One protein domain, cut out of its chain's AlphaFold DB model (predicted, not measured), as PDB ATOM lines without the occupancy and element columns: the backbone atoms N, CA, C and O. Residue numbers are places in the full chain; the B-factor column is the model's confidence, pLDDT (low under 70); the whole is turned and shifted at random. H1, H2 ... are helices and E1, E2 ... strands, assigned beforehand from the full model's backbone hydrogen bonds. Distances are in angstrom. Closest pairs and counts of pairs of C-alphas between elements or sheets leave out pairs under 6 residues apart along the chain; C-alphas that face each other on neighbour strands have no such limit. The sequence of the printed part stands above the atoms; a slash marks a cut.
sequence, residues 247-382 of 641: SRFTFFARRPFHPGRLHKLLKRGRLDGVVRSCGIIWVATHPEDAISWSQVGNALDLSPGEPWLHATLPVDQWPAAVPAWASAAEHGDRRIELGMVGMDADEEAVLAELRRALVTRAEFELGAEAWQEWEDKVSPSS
ATOM      1  N   SER A 247     -20.923  63.674 -19.784       80.94
ATOM      2  CA  SER A 247     -22.280  63.122 -19.741       80.94
ATOM      3  C   SER A 247     -22.836  63.145 -18.319       80.94
ATOM      4  O   SER A 247     -22.103  63.134 -17.327       80.94
ATOM      5  N   ARG A 248     -24.163  63.238 -18.207       84.50
ATOM      6  CA  ARG A 248     -24.891  63.143 -16.938       84.50
ATOM      7  C   ARG A 248     -26.081  62.232 -17.142       84.50
ATOM      8  O   ARG A 248     -26.963  62.568 -17.926       84.50
ATOM      9  N   PHE A 249     -26.116  61.137 -16.405       85.88
ATOM     10  CA  PHE A 249     -27.114  60.096 -16.592       85.88
ATOM     11  C   PHE A 249     -27.528  59.486 -15.262       85.88
ATOM     12  O   PHE A 249     -26.897  59.711 -14.226       85.88
ATOM     13  N   THR A 250     -28.649  58.770 -15.270       86.31
ATOM     14  CA  THR A 250     -29.211  58.166 -14.059       86.31
ATOM     15  C   THR A 250     -29.472  56.689 -14.265       86.31
ATOM     16  O   THR A 250     -29.825  56.255 -15.358       86.31
ATOM     17  N   PHE A 251     -29.345  55.922 -13.190       90.44
ATOM     18  CA  PHE A 251     -29.779  54.539 -13.137       90.44
ATOM     19  C   PHE A 251     -30.894  54.405 -12.106       90.44
ATOM     20  O   PHE A 251     -30.757  54.840 -10.962       90.44
ATOM     21  N   PHE A 252     -32.004  53.811 -12.535       89.75
ATOM     22  CA  PHE A 252     -33.168  53.562 -11.699       89.75
ATOM     23  C   PHE A 252     -33.597  52.112 -11.839       89.75
ATOM     24  O   PHE A 252     -33.719  51.614 -12.960       89.75
ATOM     25  N   ALA A 253     -33.892  51.463 -10.719       90.88
ATOM     26  CA  ALA A 253     -34.476  50.131 -10.721       90.88
ATOM     27  C   ALA A 253     -35.389  49.927  -9.509       90.88
ATOM     28  O   ALA A 253     -35.095  50.390  -8.412       90.88
ATOM     29  N   ARG A 254     -36.490  49.192  -9.702       91.00
ATOM     30  CA  ARG A 254     -37.385  48.739  -8.618       91.00
ATOM     31  C   ARG A 254     -37.102  47.305  -8.168       91.00
ATOM     32  O   ARG A 254     -37.880  46.741  -7.415       91.00
ATOM     33  N   ARG A 255     -36.012  46.709  -8.651       94.12
ATOM     34  CA  ARG A 255     -35.475  45.433  -8.170       94.12
ATOM     35  C   ARG A 255     -34.159  45.708  -7.443       94.12
ATOM     36  O   ARG A 255     -33.455  46.628  -7.863       94.12
ATOM     37  N   PRO A 256     -33.818  44.955  -6.389       96.44
ATOM     38  CA  PRO A 256     -32.551  45.117  -5.702       96.44
ATOM     39  C   PRO A 256     -31.379  44.650  -6.565       96.44
ATOM     40  O   PRO A 256     -31.527  43.859  -7.499       96.44
ATOM     41  N   PHE A 257     -30.179  45.076  -6.192       97.38
ATOM     42  CA  PHE A 257     -28.954  44.429  -6.627       97.38
ATOM     43  C   PHE A 257     -28.805  43.053  -5.977       97.38
ATOM     44  O   PHE A 257     -29.053  42.881  -4.779       97.38
ATOM     45  N   HIS A 258     -28.325  42.087  -6.760       96.69
ATOM     46  CA  HIS A 258     -27.828  40.827  -6.228       96.69
ATOM     47  C   HIS A 258     -26.456  41.087  -5.574       96.69
ATOM     48  O   HIS A 258     -25.541  41.538  -6.271       96.69
ATOM     49  N   PRO A 259     -26.235  40.753  -4.287       94.38
ATOM     50  CA  PRO A 259     -25.018  41.122  -3.550       94.38
ATOM     51  C   PRO A 259     -23.739  40.578  -4.206       94.38
ATOM     52  O   PRO A 259     -22.781  41.317  -4.428       94.38
ATOM     53  N   GLY A 260     -23.745  39.309  -4.629       90.44
ATOM     54  CA  GLY A 260     -22.635  38.700  -5.370       90.44
ATOM     55  C   GLY A 260     -22.331  39.344  -6.733       90.44
ATOM     56  O   GLY A 260     -21.160  39.555  -7.058       90.44
ATOM     57  N   ARG A 261     -23.348  39.691  -7.541       93.81
ATOM     58  CA  ARG A 261     -23.127  40.362  -8.836       93.81
ATOM     59  C   ARG A 261     -22.679  41.807  -8.655       93.81
ATOM     60  O   ARG A 261     -21.757  42.228  -9.347       93.81
ATOM     61  N   LEU A 262     -23.236  42.519  -7.676       92.75
ATOM     62  CA  LEU A 262     -22.766  43.850  -7.302       92.75
ATOM     63  C   LEU A 262     -21.298  43.808  -6.866       92.75
ATOM     64  O   LEU A 262     -20.491  44.591  -7.348       92.75
ATOM     65  N   HIS A 263     -20.911  42.835  -6.039       87.38
ATOM     66  CA  HIS A 263     -19.511  42.641  -5.648       87.38
ATOM     67  C   HIS A 263     -18.585  42.435  -6.847       87.38
ATOM     68  O   HIS A 263     -17.513  43.035  -6.922       87.38
ATOM     69  N   LYS A 264     -18.999  41.596  -7.808       84.62
ATOM     70  CA  LYS A 264     -18.249  41.359  -9.052       84.62
ATOM     71  C   LYS A 264     -18.129  42.640  -9.881       84.62
ATOM     72  O   LYS A 264     -17.030  42.940 -10.344       84.62
ATOM     73  N   LEU A 265     -19.218  43.397 -10.031       84.06
ATOM     74  CA  LEU A 265     -19.238  44.681 -10.735       84.06
ATOM     75  C   LEU A 265     -18.223  45.658 -10.126       84.06
ATOM     76  O   LEU A 265     -17.348  46.170 -10.826       84.06
ATOM     77  N   LEU A 266     -18.300  45.849  -8.806       80.94
ATOM     78  CA  LEU A 266     -17.444  46.771  -8.061       80.94
ATOM     79  C   LEU A 266     -15.968  46.372  -8.110       80.94
ATOM     80  O   LEU A 266     -15.104  47.226  -8.293       80.94
ATOM     81  N   LYS A 267     -15.668  45.073  -8.009       74.00
ATOM     82  CA  LYS A 267     -14.295  44.558  -8.119       74.00
ATOM     83  C   LYS A 267     -13.687  44.729  -9.505       74.00
ATOM     84  O   LYS A 267     -12.480  44.916  -9.613       74.00
ATOM     85  N   ARG A 268     -14.491  44.616 -10.563       67.88
ATOM     86  CA  ARG A 268     -14.016  44.728 -11.950       67.88
ATOM     87  C   ARG A 268     -13.791  46.179 -12.386       67.88
ATOM     88  O   ARG A 268     -13.251  46.382 -13.470       67.88
ATOM     89  N   GLY A 269     -14.212  47.157 -11.577       62.31
ATOM     90  CA  GLY A 269     -14.026  48.583 -11.847       62.31
ATOM     91  C   GLY A 269     -14.859  49.128 -13.008       62.31
ATOM     92  O   GLY A 269     -14.593  50.238 -13.430       62.31
ATOM     93  N   ARG A 270     -15.873  48.389 -13.487       63.59
ATOM     94  CA  ARG A 270     -16.594  48.581 -14.770       63.59
ATOM     95  C   ARG A 270     -17.475  49.835 -14.876       63.59
ATOM     96  O   ARG A 270     -18.319  49.920 -15.760       63.59
ATOM     97  N   LEU A 271     -17.305  50.809 -13.990       69.88
ATOM     98  CA  LEU A 271     -17.915  52.136 -14.116       69.88
ATOM     99  C   LEU A 271     -16.936  53.067 -14.841       69.88
ATOM    100  O   LEU A 271     -16.621  54.161 -14.371       69.88
ATOM    101  N   ASP A 272     -16.405  52.578 -15.958       67.94
ATOM    102  CA  ASP A 272     -15.336  53.211 -16.715       67.94
ATOM    103  C   ASP A 272     -15.795  54.587 -17.223       67.94
ATOM    104  O   ASP A 272     -16.894  54.753 -17.750       67.94
ATOM    105  N   GLY A 273     -14.952  55.605 -17.036       67.56
ATOM    106  CA  GLY A 273     -15.275  56.989 -17.404       67.56
ATOM    107  C   GLY A 273     -16.215  57.711 -16.428       67.56
ATOM    108  O   GLY A 273     -16.363  58.928 -16.528       67.56
ATOM    109  N   VAL A 274     -16.812  57.033 -15.440       78.81
ATOM    110  CA  VAL A 274     -17.621  57.695 -14.402       78.81
ATOM    111  C   VAL A 274     -16.705  58.409 -13.406       78.81
ATOM    112  O   VAL A 274     -15.960  57.791 -12.646       78.81
ATOM    113  N   VAL A 275     -16.776  59.741 -13.377       70.31
ATOM    114  CA  VAL A 275     -15.959  60.578 -12.478       70.31
ATOM    115  C   VAL A 275     -16.637  60.827 -11.132       70.31
ATOM    116  O   VAL A 275     -15.962  61.042 -10.122       70.31
ATOM    117  N   ARG A 276     -17.970  60.774 -11.097       81.12
ATOM    118  CA  ARG A 276     -18.780  60.911  -9.886       81.12
ATOM    119  C   ARG A 276     -20.034  60.074 -10.030       81.12
ATOM    120  O   ARG A 276     -20.707  60.159 -11.052       81.12
ATOM    121  N   SER A 277     -20.382  59.331  -8.989       84.69
ATOM    122  CA  SER A 277     -21.722  58.773  -8.866       84.69
ATOM    123  C   SER A 277     -22.197  58.811  -7.424       84.69
ATOM    124  O   SER A 277     -21.402  58.685  -6.494       84.69
ATOM    125  N   CYS A 278     -23.482  59.049  -7.218       84.81
ATOM    126  CA  CYS A 278     -24.073  59.101  -5.891       84.81
ATOM    127  C   CYS A 278     -25.532  58.670  -5.923       84.81
ATOM    128  O   CYS A 278     -26.171  58.687  -6.978       84.81
ATOM    129  N   GLY A 279     -26.054  58.282  -4.766       87.00
ATOM    130  CA  GLY A 279     -27.472  58.026  -4.590       87.00
ATOM    131  C   GLY A 279     -27.754  56.947  -3.563       87.00
ATOM    132  O   GLY A 279     -26.969  56.732  -2.641       87.00
ATOM    133  N   ILE A 280     -28.888  56.279  -3.727       90.56
ATOM    134  CA  ILE A 280     -29.321  55.194  -2.850       90.56
ATOM    135  C   ILE A 280     -29.471  53.917  -3.658       90.56
ATOM    136  O   ILE A 280     -29.941  53.926  -4.795       90.56
ATOM    137  N   ILE A 281     -29.075  52.803  -3.062       95.06
ATOM    138  CA  ILE A 281     -29.252  51.481  -3.642       95.06
ATOM    139  C   ILE A 281     -30.087  50.612  -2.708       95.06
ATOM    140  O   ILE A 281     -30.111  50.804  -1.490       95.06
ATOM    141  N   TRP A 282     -30.725  49.613  -3.301       94.56
ATOM    142  CA  TRP A 282     -31.367  48.516  -2.604       94.56
ATOM    143  C   TRP A 282     -30.581  47.237  -2.903       94.56
ATOM    144  O   TRP A 282     -30.355  46.914  -4.068       94.56
ATOM    145  N   VAL A 283     -30.144  46.524  -1.864       95.50
ATOM    146  CA  VAL A 283     -29.460  45.226  -1.976       95.50
ATOM    147  C   VAL A 283     -30.367  44.151  -1.386       95.50
ATOM    148  O   VAL A 283     -30.979  44.366  -0.342       95.50
ATOM    149  N   ALA A 284     -30.475  43.005  -2.057       94.81
ATOM    150  CA  ALA A 284     -31.481  41.986  -1.745       94.81
ATOM    151  C   ALA A 284     -31.381  41.450  -0.301       94.81
ATOM    152  O   ALA A 284     -32.395  41.268   0.365       94.81
ATOM    153  N   THR A 285     -30.162  41.281   0.212       92.62
ATOM    154  CA  THR A 285     -29.845  40.858   1.593       92.62
ATOM    155  C   THR A 285     -30.194  41.901   2.660       92.62
ATOM    156  O   THR A 285     -30.261  41.567   3.842       92.62
ATOM    157  N   HIS A 286     -30.462  43.149   2.262       89.19
ATOM    158  CA  HIS A 286     -30.862  44.258   3.130       89.19
ATOM    159  C   HIS A 286     -32.195  44.862   2.660       89.19
ATOM    160  O   HIS A 286     -32.240  45.999   2.187       89.19
ATOM    161  N   PRO A 287     -33.311  44.117   2.765       88.50
ATOM    162  CA  PRO A 287     -34.595  44.558   2.231       88.50
ATOM    163  C   PRO A 287     -35.185  45.756   2.979       88.50
ATOM    164  O   PRO A 287     -35.959  46.506   2.393       88.50
ATOM    165  N   GLU A 288     -34.829  45.967   4.245       89.25
ATOM    166  CA  GLU A 288     -35.418  47.031   5.071       89.25
ATOM    167  C   GLU A 288     -34.626  48.340   5.061       89.25
ATOM    168  O   GLU A 288     -35.183  49.399   5.361       89.25
ATOM    169  N   ASP A 289     -33.359  48.297   4.648       88.75
ATOM    170  CA  ASP A 289     -32.450  49.435   4.717       88.75
ATOM    171  C   ASP A 289     -32.068  49.920   3.317       88.75
ATOM    172  O   ASP A 289     -31.714  49.132   2.435       88.75
ATOM    173  N   ALA A 290     -32.104  51.237   3.098       90.56
ATOM    174  CA  ALA A 290     -31.409  51.812   1.957       90.56
ATOM    175  C   ALA A 290     -29.902  51.822   2.242       90.56
ATOM    176  O   ALA A 290     -29.466  52.024   3.379       90.56
ATOM    177  N   ILE A 291     -29.087  51.652   1.206       91.06
ATOM    178  CA  ILE A 291     -27.634  51.822   1.300       91.06
ATOM    179  C   ILE A 291     -27.254  53.069   0.510       91.06
ATOM    180  O   ILE A 291     -27.638  53.232  -0.648       91.06
ATOM    181  N   SER A 292     -26.508  53.962   1.150       87.12
ATOM    182  CA  SER A 292     -25.949  55.154   0.528       87.12
ATOM    183  C   SER A 292     -24.767  54.764  -0.354       87.12
ATOM    184  O   SER A 292     -23.830  54.110   0.102       87.12
ATOM    185  N   TRP A 293     -24.816  55.183  -1.613       90.19
ATOM    186  CA  TRP A 293     -23.769  55.001  -2.605       90.19
ATOM    187  C   TRP A 293     -23.069  56.332  -2.859       90.19
ATOM    188  O   TRP A 293     -23.712  57.317  -3.231       90.19
ATOM    189  N   SER A 294     -21.745  56.363  -2.715       83.25
ATOM    190  CA  SER A 294     -20.939  57.551  -2.994       83.25
ATOM    191  C   SER A 294     -19.617  57.161  -3.647       83.25
ATOM    192  O   SER A 294     -18.718  56.622  -3.012       83.25
ATOM    193  N   GLN A 295     -19.482  57.437  -4.939       80.00
ATOM    194  CA  GLN A 295     -18.273  57.184  -5.713       80.00
ATOM    195  C   GLN A 295     -17.635  58.490  -6.157       80.00
ATOM    196  O   GLN A 295     -18.321  59.353  -6.696       80.00
ATOM    197  N   VAL A 296     -16.320  58.609  -6.016       70.00
ATOM    198  CA  VAL A 296     -15.519  59.710  -6.550       70.00
ATOM    199  C   VAL A 296     -14.295  59.144  -7.275       70.00
ATOM    200  O   VAL A 296     -13.400  58.569  -6.645       70.00
ATOM    201  N   GLY A 297     -14.246  59.280  -8.603       66.50
ATOM    202  CA  GLY A 297     -13.337  58.484  -9.439       66.50
ATOM    203  C   GLY A 297     -13.474  56.994  -9.095       66.50
ATOM    204  O   GLY A 297     -14.582  56.491  -8.963       66.50
ATOM    205  N   ASN A 298     -12.370  56.292  -8.830       61.06
ATOM    206  CA  ASN A 298     -12.443  54.863  -8.457       61.06
ATOM    207  C   ASN A 298     -12.716  54.636  -6.957       61.06
ATOM    208  O   ASN A 298     -12.777  53.496  -6.506       61.06
ATOM    209  N   ALA A 299     -12.800  55.693  -6.145       62.81
ATOM    210  CA  ALA A 299     -13.069  55.548  -4.721       62.81
ATOM    211  C   ALA A 299     -14.580  55.462  -4.496       62.81
ATOM    212  O   ALA A 299     -15.253  56.487  -4.498       62.81
ATOM    213  N   LEU A 300     -15.088  54.251  -4.283       78.31
ATOM    214  CA  LEU A 300     -16.461  54.010  -3.851       78.31
ATOM    215  C   LEU A 300     -16.540  53.872  -2.327       78.31
ATOM    216  O   LEU A 300     -15.651  53.291  -1.694       78.31
ATOM    217  N   ASP A 301     -17.611  54.407  -1.761       79.44
ATOM    218  CA  ASP A 301     -18.067  54.183  -0.400       79.44
ATOM    219  C   ASP A 301     -19.524  53.704  -0.418       79.44
ATOM    220  O   ASP A 301     -20.367  54.269  -1.124       79.44
ATOM    221  N   LEU A 302     -19.791  52.645   0.350       86.75
ATOM    222  CA  LEU A 302     -21.130  52.149   0.642       86.75
ATOM    223  C   LEU A 302     -21.357  52.290   2.142       86.75
ATOM    224  O   LEU A 302     -20.707  51.618   2.947       86.75
ATOM    225  N   SER A 303     -22.285  53.160   2.515       81.81
ATOM    226  CA  SER A 303     -22.598  53.464   3.911       81.81
ATOM    227  C   SER A 303     -24.072  53.190   4.215       81.81
ATOM    228  O   SER A 303     -24.906  53.212   3.309       81.81
ATOM    229  N   PRO A 304     -24.432  52.883   5.474       84.00
ATOM    230  CA  PRO A 304     -25.831  52.677   5.834       84.00
ATOM    231  C   PRO A 304     -26.646  53.939   5.547       84.00
ATOM    232  O   PRO A 304     -26.256  55.032   5.960       84.00
ATOM    233  N   GLY A 305     -27.760  53.777   4.841       83.62
ATOM    234  CA  GLY A 305     -28.754  54.821   4.642       83.62
ATOM    235  C   GLY A 305     -29.866  54.759   5.688       83.62
ATOM    236  O   GLY A 305     -29.807  54.004   6.660       83.62
ATOM    237  N   GLU A 306     -30.892  55.578   5.473       84.00
ATOM    238  CA  GLU A 306     -32.125  55.498   6.251       84.00
ATOM    239  C   GLU A 306     -32.932  54.252   5.842       84.00
ATOM    240  O   GLU A 306     -32.911  53.862   4.669       84.00
ATOM    241  N   PRO A 307     -33.674  53.630   6.771       87.69
ATOM    242  CA  PRO A 307     -34.604  52.568   6.424       87.69
ATOM    243  C   PRO A 307     -35.666  53.039   5.430       87.69
ATOM    244  O   PRO A 307     -36.079  54.203   5.443       87.69
ATOM    245  N   TRP A 308     -36.164  52.117   4.612       90.94
ATOM    246  CA  TRP A 308     -37.272  52.405   3.705       90.94
ATOM    247  C   TRP A 308     -38.530  52.812   4.487       90.94
ATOM    248  O   TRP A 308     -38.784  52.327   5.596       90.94
ATOM    249  N   LEU A 309     -39.364  53.689   3.920       88.31
ATOM    250  CA  LEU A 309     -40.619  54.079   4.572       88.31
ATOM    251  C   LEU A 309     -41.534  52.869   4.738       88.31
ATOM    252  O   LEU A 309     -42.169  52.716   5.777       88.31
ATOM    253  N   HIS A 310     -41.538  51.961   3.765       89.25
ATOM    254  CA  HIS A 310     -42.277  50.706   3.848       89.25
ATOM    255  C   HIS A 310     -41.779  49.764   4.954       89.25
ATOM    256  O   HIS A 310     -42.538  48.910   5.409       89.25
ATOM    257  N   ALA A 311     -40.535  49.914   5.406       87.06
ATOM    258  CA  ALA A 311     -39.991  49.166   6.537       87.06
ATOM    259  C   ALA A 311     -40.410  49.755   7.895       87.06
ATOM    260  O   ALA A 311     -40.329  49.087   8.924       87.06
ATOM    261  N   THR A 312     -40.819  51.029   7.926       87.25
ATOM    262  CA  THR A 312     -40.895  51.814   9.170       87.25
ATOM    263  C   THR A 312     -42.254  52.438   9.455       87.25
ATOM    264  O   THR A 312     -42.573  52.669  10.623       87.25
ATOM    265  N   LEU A 313     -43.060  52.722   8.431       87.69
ATOM    266  CA  LEU A 313     -44.315  53.460   8.544       87.69
ATOM    267  C   LEU A 313     -45.433  52.817   7.707       87.69
ATOM    268  O   LEU A 313     -45.215  52.473   6.543       87.69
ATOM    269  N   PRO A 314     -46.665  52.753   8.241       87.88
ATOM    270  CA  PRO A 314     -47.859  52.484   7.446       87.88
ATOM    271  C   PRO A 314     -48.030  53.485   6.290       87.88
ATOM    272  O   PRO A 314     -47.743  54.675   6.444       87.88
ATOM    273  N   VAL A 315     -48.533  53.012   5.143       85.75
ATOM    274  CA  VAL A 315     -48.659  53.791   3.890       85.75
ATOM    275  C   VAL A 315     -49.489  55.074   4.051       85.75
ATOM    276  O   VAL A 315     -49.200  56.084   3.417       85.75
ATOM    277  N   ASP A 316     -50.496  55.082   4.927       86.88
ATOM    278  CA  ASP A 316     -51.342  56.253   5.210       86.88
ATOM    279  C   ASP A 316     -50.605  57.386   5.947       86.88
ATOM    280  O   ASP A 316     -51.096  58.516   5.996       86.88
ATOM    281  N   GLN A 317     -49.422  57.103   6.493       87.38
ATOM    282  CA  GLN A 317     -48.568  58.064   7.193       87.38
ATOM    283  C   GLN A 317     -47.395  58.553   6.336       87.38
ATOM    284  O   GLN A 317     -46.572  59.342   6.809       87.38
ATOM    285  N   TRP A 318     -47.295  58.105   5.082       85.25
ATOM    286  CA  TRP A 318     -46.209  58.510   4.199       85.25
ATOM    287  C   TRP A 318     -46.322  59.992   3.800       85.25
ATOM    288  O   TRP A 318     -47.423  60.498   3.562       85.25
ATOM    289  N   PRO A 319     -45.194  60.721   3.696       84.69
ATOM    290  CA  PRO A 319     -45.202  62.096   3.212       84.69
ATOM    291  C   PRO A 319     -45.787  62.205   1.799       84.69
ATOM    292  O   PRO A 319     -45.494  61.389   0.933       84.69
ATOM    293  N   ALA A 320     -46.509  63.292   1.513       77.69
ATOM    294  CA  ALA A 320     -47.081  63.544   0.182       77.69
ATOM    295  C   ALA A 320     -46.034  63.682  -0.947       77.69
ATOM    296  O   ALA A 320     -46.396  63.679  -2.118       77.69
ATOM    297  N   ALA A 321     -44.754  63.843  -0.598       73.00
ATOM    298  CA  ALA A 321     -43.643  63.888  -1.546       73.00
ATOM    299  C   ALA A 321     -43.212  62.496  -2.047       73.00
ATOM    300  O   ALA A 321     -42.431  62.419  -2.992       73.00
ATOM    301  N   VAL A 322     -43.686  61.409  -1.424       75.62
ATOM    302  CA  VAL A 322     -43.394  60.047  -1.884       75.62
ATOM    303  C   VAL A 322     -44.142  59.787  -3.198       75.62
ATOM    304  O   VAL A 322     -45.331  60.107  -3.286       75.62
ATOM    305  N   PRO A 323     -43.488  59.211  -4.223       74.69
ATOM    306  CA  PRO A 323     -44.142  58.926  -5.494       74.69
ATOM    307  C   PRO A 323     -45.386  58.044  -5.342       74.69
ATOM    308  O   PRO A 323     -45.363  57.036  -4.640       74.69
ATOM    309  N   ALA A 324     -46.458  58.380  -6.065       78.19
ATOM    310  CA  ALA A 324     -47.739  57.674  -5.981       78.19
ATOM    311  C   ALA A 324     -47.655  56.177  -6.334       78.19
ATOM    312  O   ALA A 324     -48.467  55.396  -5.850       78.19
ATOM    313  N   TRP A 325     -46.674  55.762  -7.145       81.69
ATOM    314  CA  TRP A 325     -46.465  54.346  -7.461       81.69
ATOM    315  C   TRP A 325     -46.037  53.529  -6.234       81.69
ATOM    316  O   TRP A 325     -46.368  52.350  -6.141       81.69
ATOM    317  N   ALA A 326     -45.322  54.142  -5.287       84.19
ATOM    318  CA  ALA A 326     -44.693  53.433  -4.179       84.19
ATOM    319  C   ALA A 326     -45.718  52.909  -3.166       84.19
ATOM    320  O   ALA A 326     -45.524  51.848  -2.590       84.19
ATOM    321  N   SER A 327     -46.837  53.609  -2.972       81.88
ATOM    322  CA  SER A 327     -47.890  53.179  -2.041       81.88
ATOM    323  C   SER A 327     -48.678  51.957  -2.527       81.88
ATOM    324  O   SER A 327     -49.325  51.296  -1.717       81.88
ATOM    325  N   ALA A 328     -48.638  51.664  -3.831       82.56
ATOM    326  CA  ALA A 328     -49.306  50.521  -4.452       82.56
ATOM    327  C   ALA A 328     -48.345  49.374  -4.816       82.56
ATOM    328  O   ALA A 328     -48.803  48.304  -5.213       82.56
ATOM    329  N   ALA A 329     -47.031  49.589  -4.713       84.25
ATOM    330  CA  ALA A 329     -46.023  48.590  -5.039       84.25
ATOM    331  C   ALA A 329     -45.883  47.552  -3.917       84.25
ATOM    332  O   ALA A 329     -45.874  47.905  -2.740       84.25
ATOM    333  N   GLU A 330     -45.688  46.285  -4.285       84.38
ATOM    334  CA  GLU A 330     -45.479  45.167  -3.347       84.38
ATOM    335  C   GLU A 330     -44.332  45.428  -2.361       84.38
ATOM    336  O   GLU A 330     -44.435  45.149  -1.169       84.38
ATOM    337  N   HIS A 331     -43.257  46.040  -2.856       86.44
ATOM    338  CA  HIS A 331     -42.079  46.386  -2.068       86.44
ATOM    339  C   HIS A 331     -42.030  47.865  -1.668       86.44
ATOM    340  O   HIS A 331     -40.993  48.339  -1.203       86.44
ATOM    341  N   GLY A 332     -43.138  48.595  -1.782       89.50
ATOM    342  CA  GLY A 332     -43.233  49.965  -1.303       89.50
ATOM    343  C   GLY A 332     -42.329  50.957  -2.034       89.50
ATOM    344  O   GLY A 332     -42.243  50.972  -3.259       89.50
ATOM    345  N   ASP A 333     -41.634  51.799  -1.264       89.31
ATOM    346  CA  ASP A 333     -40.719  52.833  -1.755       89.31
ATOM    347  C   ASP A 333     -39.304  52.327  -2.083       89.31
ATOM    348  O   ASP A 333     -38.462  53.125  -2.506       89.31
ATOM    349  N   ARG A 334     -39.049  51.020  -1.937       92.31
ATOM    350  CA  ARG A 334     -37.750  50.386  -2.203       92.31
ATOM    351  C   ARG A 334     -37.347  50.531  -3.666       92.31
ATOM    352  O   ARG A 334     -38.113  50.204  -4.573       92.31
ATOM    353  N   ARG A 335     -36.128  51.027  -3.897       92.12
ATOM    354  CA  ARG A 335     -35.593  51.284  -5.241       92.12
ATOM    355  C   ARG A 335     -34.090  51.528  -5.235       92.12
ATOM    356  O   ARG A 335     -33.478  51.763  -4.200       92.12
ATOM    357  N   ILE A 336     -33.517  51.521  -6.426       93.06
ATOM    358  CA  ILE A 336     -32.187  52.040  -6.714       93.06
ATOM    359  C   ILE A 336     -32.364  53.362  -7.453       93.06
ATOM    360  O   ILE A 336     -33.124  53.430  -8.417       93.06
ATOM    361  N   GLU A 337     -31.647  54.387  -7.010       90.50
ATOM    362  CA  GLU A 337     -31.564  55.708  -7.626       90.50
ATOM    363  C   GLU A 337     -30.111  56.164  -7.597       90.50
ATOM    364  O   GLU A 337     -29.613  56.600  -6.562       90.50
ATOM    365  N   LEU A 338     -29.427  56.083  -8.737       89.56
ATOM    366  CA  LEU A 338     -28.057  56.560  -8.898       89.56
ATOM    367  C   LEU A 338     -28.016  57.688  -9.925       89.56
ATOM    368  O   LEU A 338     -28.579  57.567 -11.011       89.56
ATOM    369  N   GLY A 339     -27.320  58.769  -9.595       85.38
ATOM    370  CA  GLY A 339     -26.927  59.810 -10.538       85.38
ATOM    371  C   GLY A 339     -25.438  59.697 -10.819       85.38
ATOM    372  O   GLY A 339     -24.654  59.429  -9.909       85.38
ATOM    373  N   MET A 340     -25.055  59.878 -12.077       86.38
ATOM    374  CA  MET A 340     -23.692  59.701 -12.561       86.38
ATOM    375  C   MET A 340     -23.271  60.891 -13.418       86.38
ATOM    376  O   MET A 340     -24.068  61.457 -14.168       86.38
ATOM    377  N   VAL A 341     -21.996  61.250 -13.306       82.00
ATOM    378  CA  VAL A 341     -21.300  62.166 -14.207       82.00
ATOM    379  C   VAL A 341     -20.163  61.389 -14.855       82.00
ATOM    380  O   VAL A 341     -19.291  60.869 -14.153       82.00
ATOM    381  N   GLY A 342     -20.198  61.300 -16.180       80.75
ATOM    382  CA  GLY A 342     -19.194  60.642 -17.003       80.75
ATOM    383  C   GLY A 342     -18.291  61.645 -17.714       80.75
ATOM    384  O   GLY A 342     -18.727  62.742 -18.056       80.75
ATOM    385  N   MET A 343     -17.040  61.260 -17.930       76.12
ATOM    386  CA  MET A 343     -16.074  61.931 -18.794       76.12
ATOM    387  C   MET A 343     -15.617  60.903 -19.827       76.12
ATOM    388  O   MET A 343     -14.976  59.919 -19.458       76.12
ATOM    389  N   ASP A 344     -16.035  61.092 -21.079       75.06
ATOM    390  CA  ASP A 344     -15.904  60.106 -22.162       75.06
ATOM    391  C   ASP A 344     -16.427  58.713 -21.757       75.06
ATOM    392  O   ASP A 344     -15.892  57.676 -22.150       75.06
ATOM    393  N   ALA A 345     -17.455  58.691 -20.900       76.69
ATOM    394  CA  ALA A 345     -18.059  57.462 -20.407       76.69
ATOM    395  C   ALA A 345     -18.989  56.860 -21.462       76.69
ATOM    396  O   ALA A 345     -19.839  57.563 -22.015       76.69
ATOM    397  N   ASP A 346     -18.881  55.549 -21.661       82.25
ATOM    398  CA  ASP A 346     -19.881  54.770 -22.384       82.25
ATOM    399  C   ASP A 346     -21.093  54.551 -21.465       82.25
ATOM    400  O   ASP A 346     -21.134  53.636 -20.636       82.25
ATOM    401  N   GLU A 347     -22.059  55.464 -21.560       85.12
ATOM    402  CA  GLU A 347     -23.274  55.451 -20.745       85.12
ATOM    403  C   GLU A 347     -24.052  54.136 -20.895       85.12
ATOM    404  O   GLU A 347     -24.505  53.579 -19.892       85.12
ATOM    405  N   GLU A 348     -24.186  53.606 -22.113       85.44
ATOM    406  CA  GLU A 348     -24.936  52.370 -22.344       85.44
ATOM    407  C   GLU A 348     -24.248  51.167 -21.705       85.44
ATOM    408  O   GLU A 348     -24.923  50.377 -21.036       85.44
ATOM    409  N   ALA A 349     -22.922  51.058 -21.830       82.19
ATOM    410  CA  ALA A 349     -22.157  49.992 -21.192       82.19
ATOM    411  C   ALA A 349     -22.267  50.053 -19.661       82.19
ATOM    412  O   ALA A 349     -22.542  49.037 -19.016       82.19
ATOM    413  N   VAL A 350     -22.134  51.246 -19.068       84.81
ATOM    414  CA  VAL A 350     -22.278  51.441 -17.616       84.81
ATOM    415  C   VAL A 350     -23.677  51.038 -17.142       84.81
ATOM    416  O   VAL A 350     -23.826  50.310 -16.155       84.81
ATOM    417  N   LEU A 351     -24.722  51.473 -17.850       88.75
ATOM    418  CA  LEU A 351     -26.099  51.123 -17.512       88.75
ATOM    419  C   LEU A 351     -26.368  49.624 -17.697       88.75
ATOM    420  O   LEU A 351     -27.071  49.036 -16.877       88.75
ATOM    421  N   ALA A 352     -25.820  48.987 -18.734       85.31
ATOM    422  CA  ALA A 352     -25.955  47.549 -18.964       85.31
ATOM    423  C   ALA A 352     -25.320  46.725 -17.834       85.31
ATOM    424  O   ALA A 352     -25.937  45.783 -17.336       85.31
ATOM    425  N   GLU A 353     -24.138  47.116 -17.366       87.06
ATOM    426  CA  GLU A 353     -23.458  46.460 -16.249       87.06
ATOM    427  C   GLU A 353     -24.226  46.612 -14.924       87.06
ATOM    428  O   GLU A 353     -24.375  45.645 -14.171       87.06
ATOM    429  N   LEU A 354     -24.807  47.788 -14.664       91.88
ATOM    430  CA  LEU A 354     -25.706  47.981 -13.521       91.88
ATOM    431  C   LEU A 354     -26.969  47.110 -13.649       91.88
ATOM    432  O   LEU A 354     -27.364  46.468 -12.677       91.88
ATOM    433  N   ARG A 355     -27.580  47.002 -14.838       93.88
ATOM    434  CA  ARG A 355     -28.730  46.100 -15.067       93.88
ATOM    435  C   ARG A 355     -28.365  44.639 -14.806       93.88
ATOM    436  O   ARG A 355     -29.115  43.952 -14.122       93.88
ATOM    437  N   ARG A 356     -27.202  44.185 -15.285       92.50
ATOM    438  CA  ARG A 356     -26.681  42.825 -15.050       92.50
ATOM    439  C   ARG A 356     -26.471  42.527 -13.566       92.50
ATOM    440  O   ARG A 356     -26.564  41.374 -13.160       92.50
ATOM    441  N   ALA A 357     -26.205  43.542 -12.746       94.81
ATOM    442  CA  ALA A 357     -26.043  43.372 -11.307       94.81
ATOM    443  C   ALA A 357     -27.371  43.245 -10.532       94.81
ATOM    444  O   ALA A 357     -27.347  42.819  -9.375       94.81
ATOM    445  N   LEU A 358     -28.520  43.593 -11.126       95.62
ATOM    446  CA  LEU A 358     -29.840  43.436 -10.500       95.62
ATOM    447  C   LEU A 358     -30.177  41.963 -10.281       95.62
ATOM    448  O   LEU A 358     -29.649  41.105 -10.979       95.62
ATOM    449  N   VAL A 359     -31.066  41.651  -9.338       93.56
ATOM    450  CA  VAL A 359     -31.712  40.329  -9.285       93.56
ATOM    451  C   VAL A 359     -32.551  40.096 -10.548       93.56
ATOM    452  O   VAL A 359     -33.208  41.012 -11.057       93.56
ATOM    453  N   THR A 360     -32.524  38.873 -11.069       93.25
ATOM    454  CA  THR A 360     -33.395  38.441 -12.170       93.25
ATOM    455  C   THR A 360     -34.844  38.380 -11.697       93.25
ATOM    456  O   THR A 360     -35.135  38.511 -10.510       93.25
ATOM    457  N   ARG A 361     -35.790  38.200 -12.622       90.62
ATOM    458  CA  ARG A 361     -37.209  38.084 -12.260       90.62
ATOM    459  C   ARG A 361     -37.468  36.840 -11.406       90.62
ATOM    460  O   ARG A 361     -38.074  36.965 -10.352       90.62
ATOM    461  N   ALA A 362     -36.919  35.696 -11.811       90.25
ATOM    462  CA  ALA A 362     -37.030  34.448 -11.061       90.25
ATOM    463  C   ALA A 362     -36.430  34.567  -9.650       90.25
ATOM    464  O   ALA A 362     -37.057  34.176  -8.673       90.25
ATOM    465  N   GLU A 363     -35.247  35.177  -9.518       91.81
ATOM    466  CA  GLU A 363     -34.629  35.427  -8.206       91.81
ATOM    467  C   GLU A 363     -35.426  36.431  -7.363       91.81
ATOM    468  O   GLU A 363     -35.451  36.325  -6.137       91.81
ATOM    469  N   PHE A 364     -36.076  37.411  -7.998       91.44
ATOM    470  CA  PHE A 364     -36.920  38.385  -7.311       91.44
ATOM    471  C   PHE A 364     -38.189  37.734  -6.733       91.44
ATOM    472  O   PHE A 364     -38.621  38.081  -5.640       91.44
ATOM    473  N   GLU A 365     -38.744  36.732  -7.412       90.38
ATOM    474  CA  GLU A 365     -39.918  35.985  -6.942       90.38
ATOM    475  C   GLU A 365     -39.617  35.069  -5.737       90.38
ATOM    476  O   GLU A 365     -40.539  34.696  -5.012       90.38
ATOM    477  N   LEU A 366     -38.342  34.749  -5.463       89.06
ATOM    478  CA  LEU A 366     -37.945  33.977  -4.273       89.06
ATOM    479  C   LEU A 366     -38.203  34.729  -2.955       89.06
ATOM    480  O   LEU A 366     -38.381  34.103  -1.911       89.06
ATOM    481  N   GLY A 367     -38.223  36.064  -3.004       86.69
ATOM    482  CA  GLY A 367     -38.519  36.922  -1.861       86.69
ATOM    483  C   GLY A 367     -37.416  37.019  -0.797       86.69
ATOM    484  O   GLY A 367     -36.380  36.353  -0.828       86.69
ATOM    485  N   ALA A 368     -37.660  37.891   0.185       85.06
ATOM    486  CA  ALA A 368     -36.668  38.323   1.171       85.06
ATOM    487  C   ALA A 368     -36.148  37.219   2.108       85.06
ATOM    488  O   ALA A 368     -35.047  37.355   2.639       85.06
ATOM    489  N   GLU A 369     -36.916  36.148   2.329       85.06
ATOM    490  CA  GLU A 369     -36.474  35.014   3.152       85.06
ATOM    491  C   GLU A 369     -35.315  34.269   2.482       85.06
ATOM    492  O   GLU A 369     -34.290  34.042   3.119       85.06
ATOM    493  N   ALA A 370     -35.427  33.987   1.181       87.06
ATOM    494  CA  ALA A 370     -34.374  33.327   0.415       87.06
ATOM    495  C   ALA A 370     -33.144  34.227   0.226       87.06
ATOM    496  O   ALA A 370     -32.006  33.763   0.296       87.06
ATOM    497  N   TRP A 371     -33.349  35.532   0.018       90.31
ATOM    498  CA  TRP A 371     -32.241  36.468  -0.199       90.31
ATOM    499  C   TRP A 371     -31.316  36.597   1.013       90.31
ATOM    500  O   TRP A 371     -30.137  36.884   0.833       90.31
ATOM    501  N   GLN A 372     -31.816  36.389   2.239       83.31
ATOM    502  CA  GLN A 372     -31.004  36.484   3.460       83.31
ATOM    503  C   GLN A 372     -29.898  35.429   3.543       83.31
ATOM    504  O   GLN A 372     -28.924  35.634   4.265       83.31
ATOM    505  N   GLU A 373     -30.033  34.319   2.817       86.38
ATOM    506  CA  GLU A 373     -29.028  33.256   2.783       86.38
ATOM    507  C   GLU A 373     -27.892  33.549   1.792       86.38
ATOM    508  O   GLU A 373     -26.873  32.858   1.785       86.38
ATOM    509  N   TRP A 374     -28.034  34.579   0.951       89.31
ATOM    510  CA  TRP A 374     -27.018  34.927  -0.033       89.31
ATOM    511  C   TRP A 374     -25.789  35.560   0.612       89.31
ATOM    512  O   TRP A 374     -25.875  36.407   1.501       89.31
ATOM    513  N   GLU A 375     -24.615  35.188   0.104       88.44
ATOM    514  CA  GLU A 375     -23.359  35.754   0.579       88.44
ATOM    515  C   GLU A 375     -23.268  37.250   0.232       88.44
ATOM    516  O   GLU A 375     -23.298  37.644  -0.940       88.44
ATOM    517  N   ASP A 376     -23.101  38.082   1.263       88.06
ATOM    518  CA  ASP A 376     -22.960  39.528   1.133       88.06
ATOM    519  C   ASP A 376     -21.563  39.998   1.553       88.06
ATOM    520  O   ASP A 376     -21.149  39.882   2.707       88.06
ATOM    521  N   LYS A 377     -20.829  40.539   0.579       85.19
ATOM    522  CA  LYS A 377     -19.483  41.107   0.748       85.19
ATOM    523  C   LYS A 377     -19.437  42.613   0.486       85.19
ATOM    524  O   LYS A 377     -18.346  43.180   0.469       85.19
ATOM    525  N   VAL A 378     -20.586  43.238   0.230       82.50
ATOM    526  CA  VAL A 378     -20.693  44.635  -0.219       82.50
ATOM    527  C   VAL A 378     -21.401  45.525   0.794       82.50
ATOM    528  O   VAL A 378     -21.077  46.708   0.877       82.50
ATOM    529  N   SER A 379     -22.324  44.984   1.583       83.38
ATOM    530  CA  SER A 379     -23.125  45.784   2.506       83.38
ATOM    531  C   SER A 379     -22.371  46.147   3.799       83.38
ATOM    532  O   SER A 379     -21.563  45.363   4.310       83.38
ATOM    533  N   PRO A 380     -22.614  47.344   4.369       76.75
ATOM    534  CA  PRO A 380     -21.907  47.824   5.554       76.75
ATOM    535  C   PRO A 380     -22.287  47.052   6.830       76.75
ATOM    536  O   PRO A 380     -23.454  46.773   7.102       76.75
ATOM    537  N   SER A 381     -21.299  46.785   7.695       55.62
ATOM    538  CA  SER A 381     -21.463  45.940   8.891       55.62
ATOM    539  C   SER A 381     -22.467  46.465   9.928       55.62
ATOM    540  O   SER A 381     -22.974  45.694  10.736       55.62
ATOM    541  N   SER A 382     -22.751  47.769   9.956       45.03
ATOM    542  CA  SER A 382     -23.728  48.369  10.879       45.03
ATOM    543  C   SER A 382     -25.183  48.130  10.463       45.03
ATOM    544  O   SER A 382     -26.031  48.043  11.351       45.03
TER     545      SER A 382
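What this domain is: This is residues 247 to 382 of the 641 residues of a protein of Emiliania huxleyi (UniProt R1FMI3). Picture one twisted antiparallel sheet of five strands as a wall, with helix H3 packed over one face towards its E1 edge and the other face bare. H1 packs on H3 farther out from the wall, short helices H4 and H5 lie farther on along the chain, and a long loop, residues 313 to 335, reaches out beyond one end of the sheet. The printed part has 136 residues, with five named helices and five named strands in the order E1 H1 E2 E3 E4 H2 E5 H3 H4 H5, and its class is mixed, helices and strands. Across the sheet the order is E1 E5 E2 E3 E4. The whole is compact, with a radius of gyration of the C-alphas of 14.9 A and spans of 45 by 34 by 29 A.

Where its parts are: Find C-alpha 247 at (-22.280, 63.122, -19.741); there E1, residues 247 to 253, begins and runs 20.0 A. Beside it look for E5, residues 336 to 343, 22.4 A, then E2, residues 274 to 281, 17.0 A, which bends by 54 degrees at residue 278. Next come E3, residues 289 to 296, 22.8 A, and E4, residues 299 to 307, 24.4 A, which starts at C-alpha 299 (-13.069, 55.548, -4.721). The helices are H1, residues 259 to 268, 14.3 A; H2, residues 309 to 312; H3, residues 347 to 357, 15.6 A; H4, residues 361 to 365; and H5, residues 367 to 371, ending at C-alpha 371 (-32.241, 36.468, -0.199).

How they stand to each other: Start at edge strand E1: N 251 and O 338 of E5 are 2.8 A apart, within hydrogen-bond range. Between E5 and E2, N 339 and O 278 are 2.9 A apart. E2, E3 and E4 form a meander, each strand the antiparallel neighbour of the one before, and two hairpins: N 293 and O 279 are 2.8 A apart, N 301 and O 294 2.8 A. E1, H1 and E2 make a split strand-helix-strand unit, two strands running the same way with E5 between them, and its crossover is right-handed. H3 is on the sheet at a height of 7.8 A, only just over E5, with 3 of its C-alphas falling on it; it runs slantwise to the strands, at 33 degrees to E5 on the local plane. H1, not on the sheet, touches H3 at a steep tilt of 38 degrees, opposite ways; the closest C-alphas, of Arg 261 and Ala 357, are 4.9 A apart. H2 only grazes the sheet. H4 and H5 are not on it and meet only through their link. Every O i to N i+4 pair is within hydrogen-bond range in H1, H3, H4 and H5; H2 is too short for one.

The domain as a whole: The two farthest C-alphas, of Asp 316 and Asp 344, are 44.9 A apart. The printed part has no cut, and the link from H2 to E5, 23 residues, is long. Mean pLDDT of the printed part is 84.6; look for values under 70 at residues 268 to 273, 297 to 299 and 381 to 382.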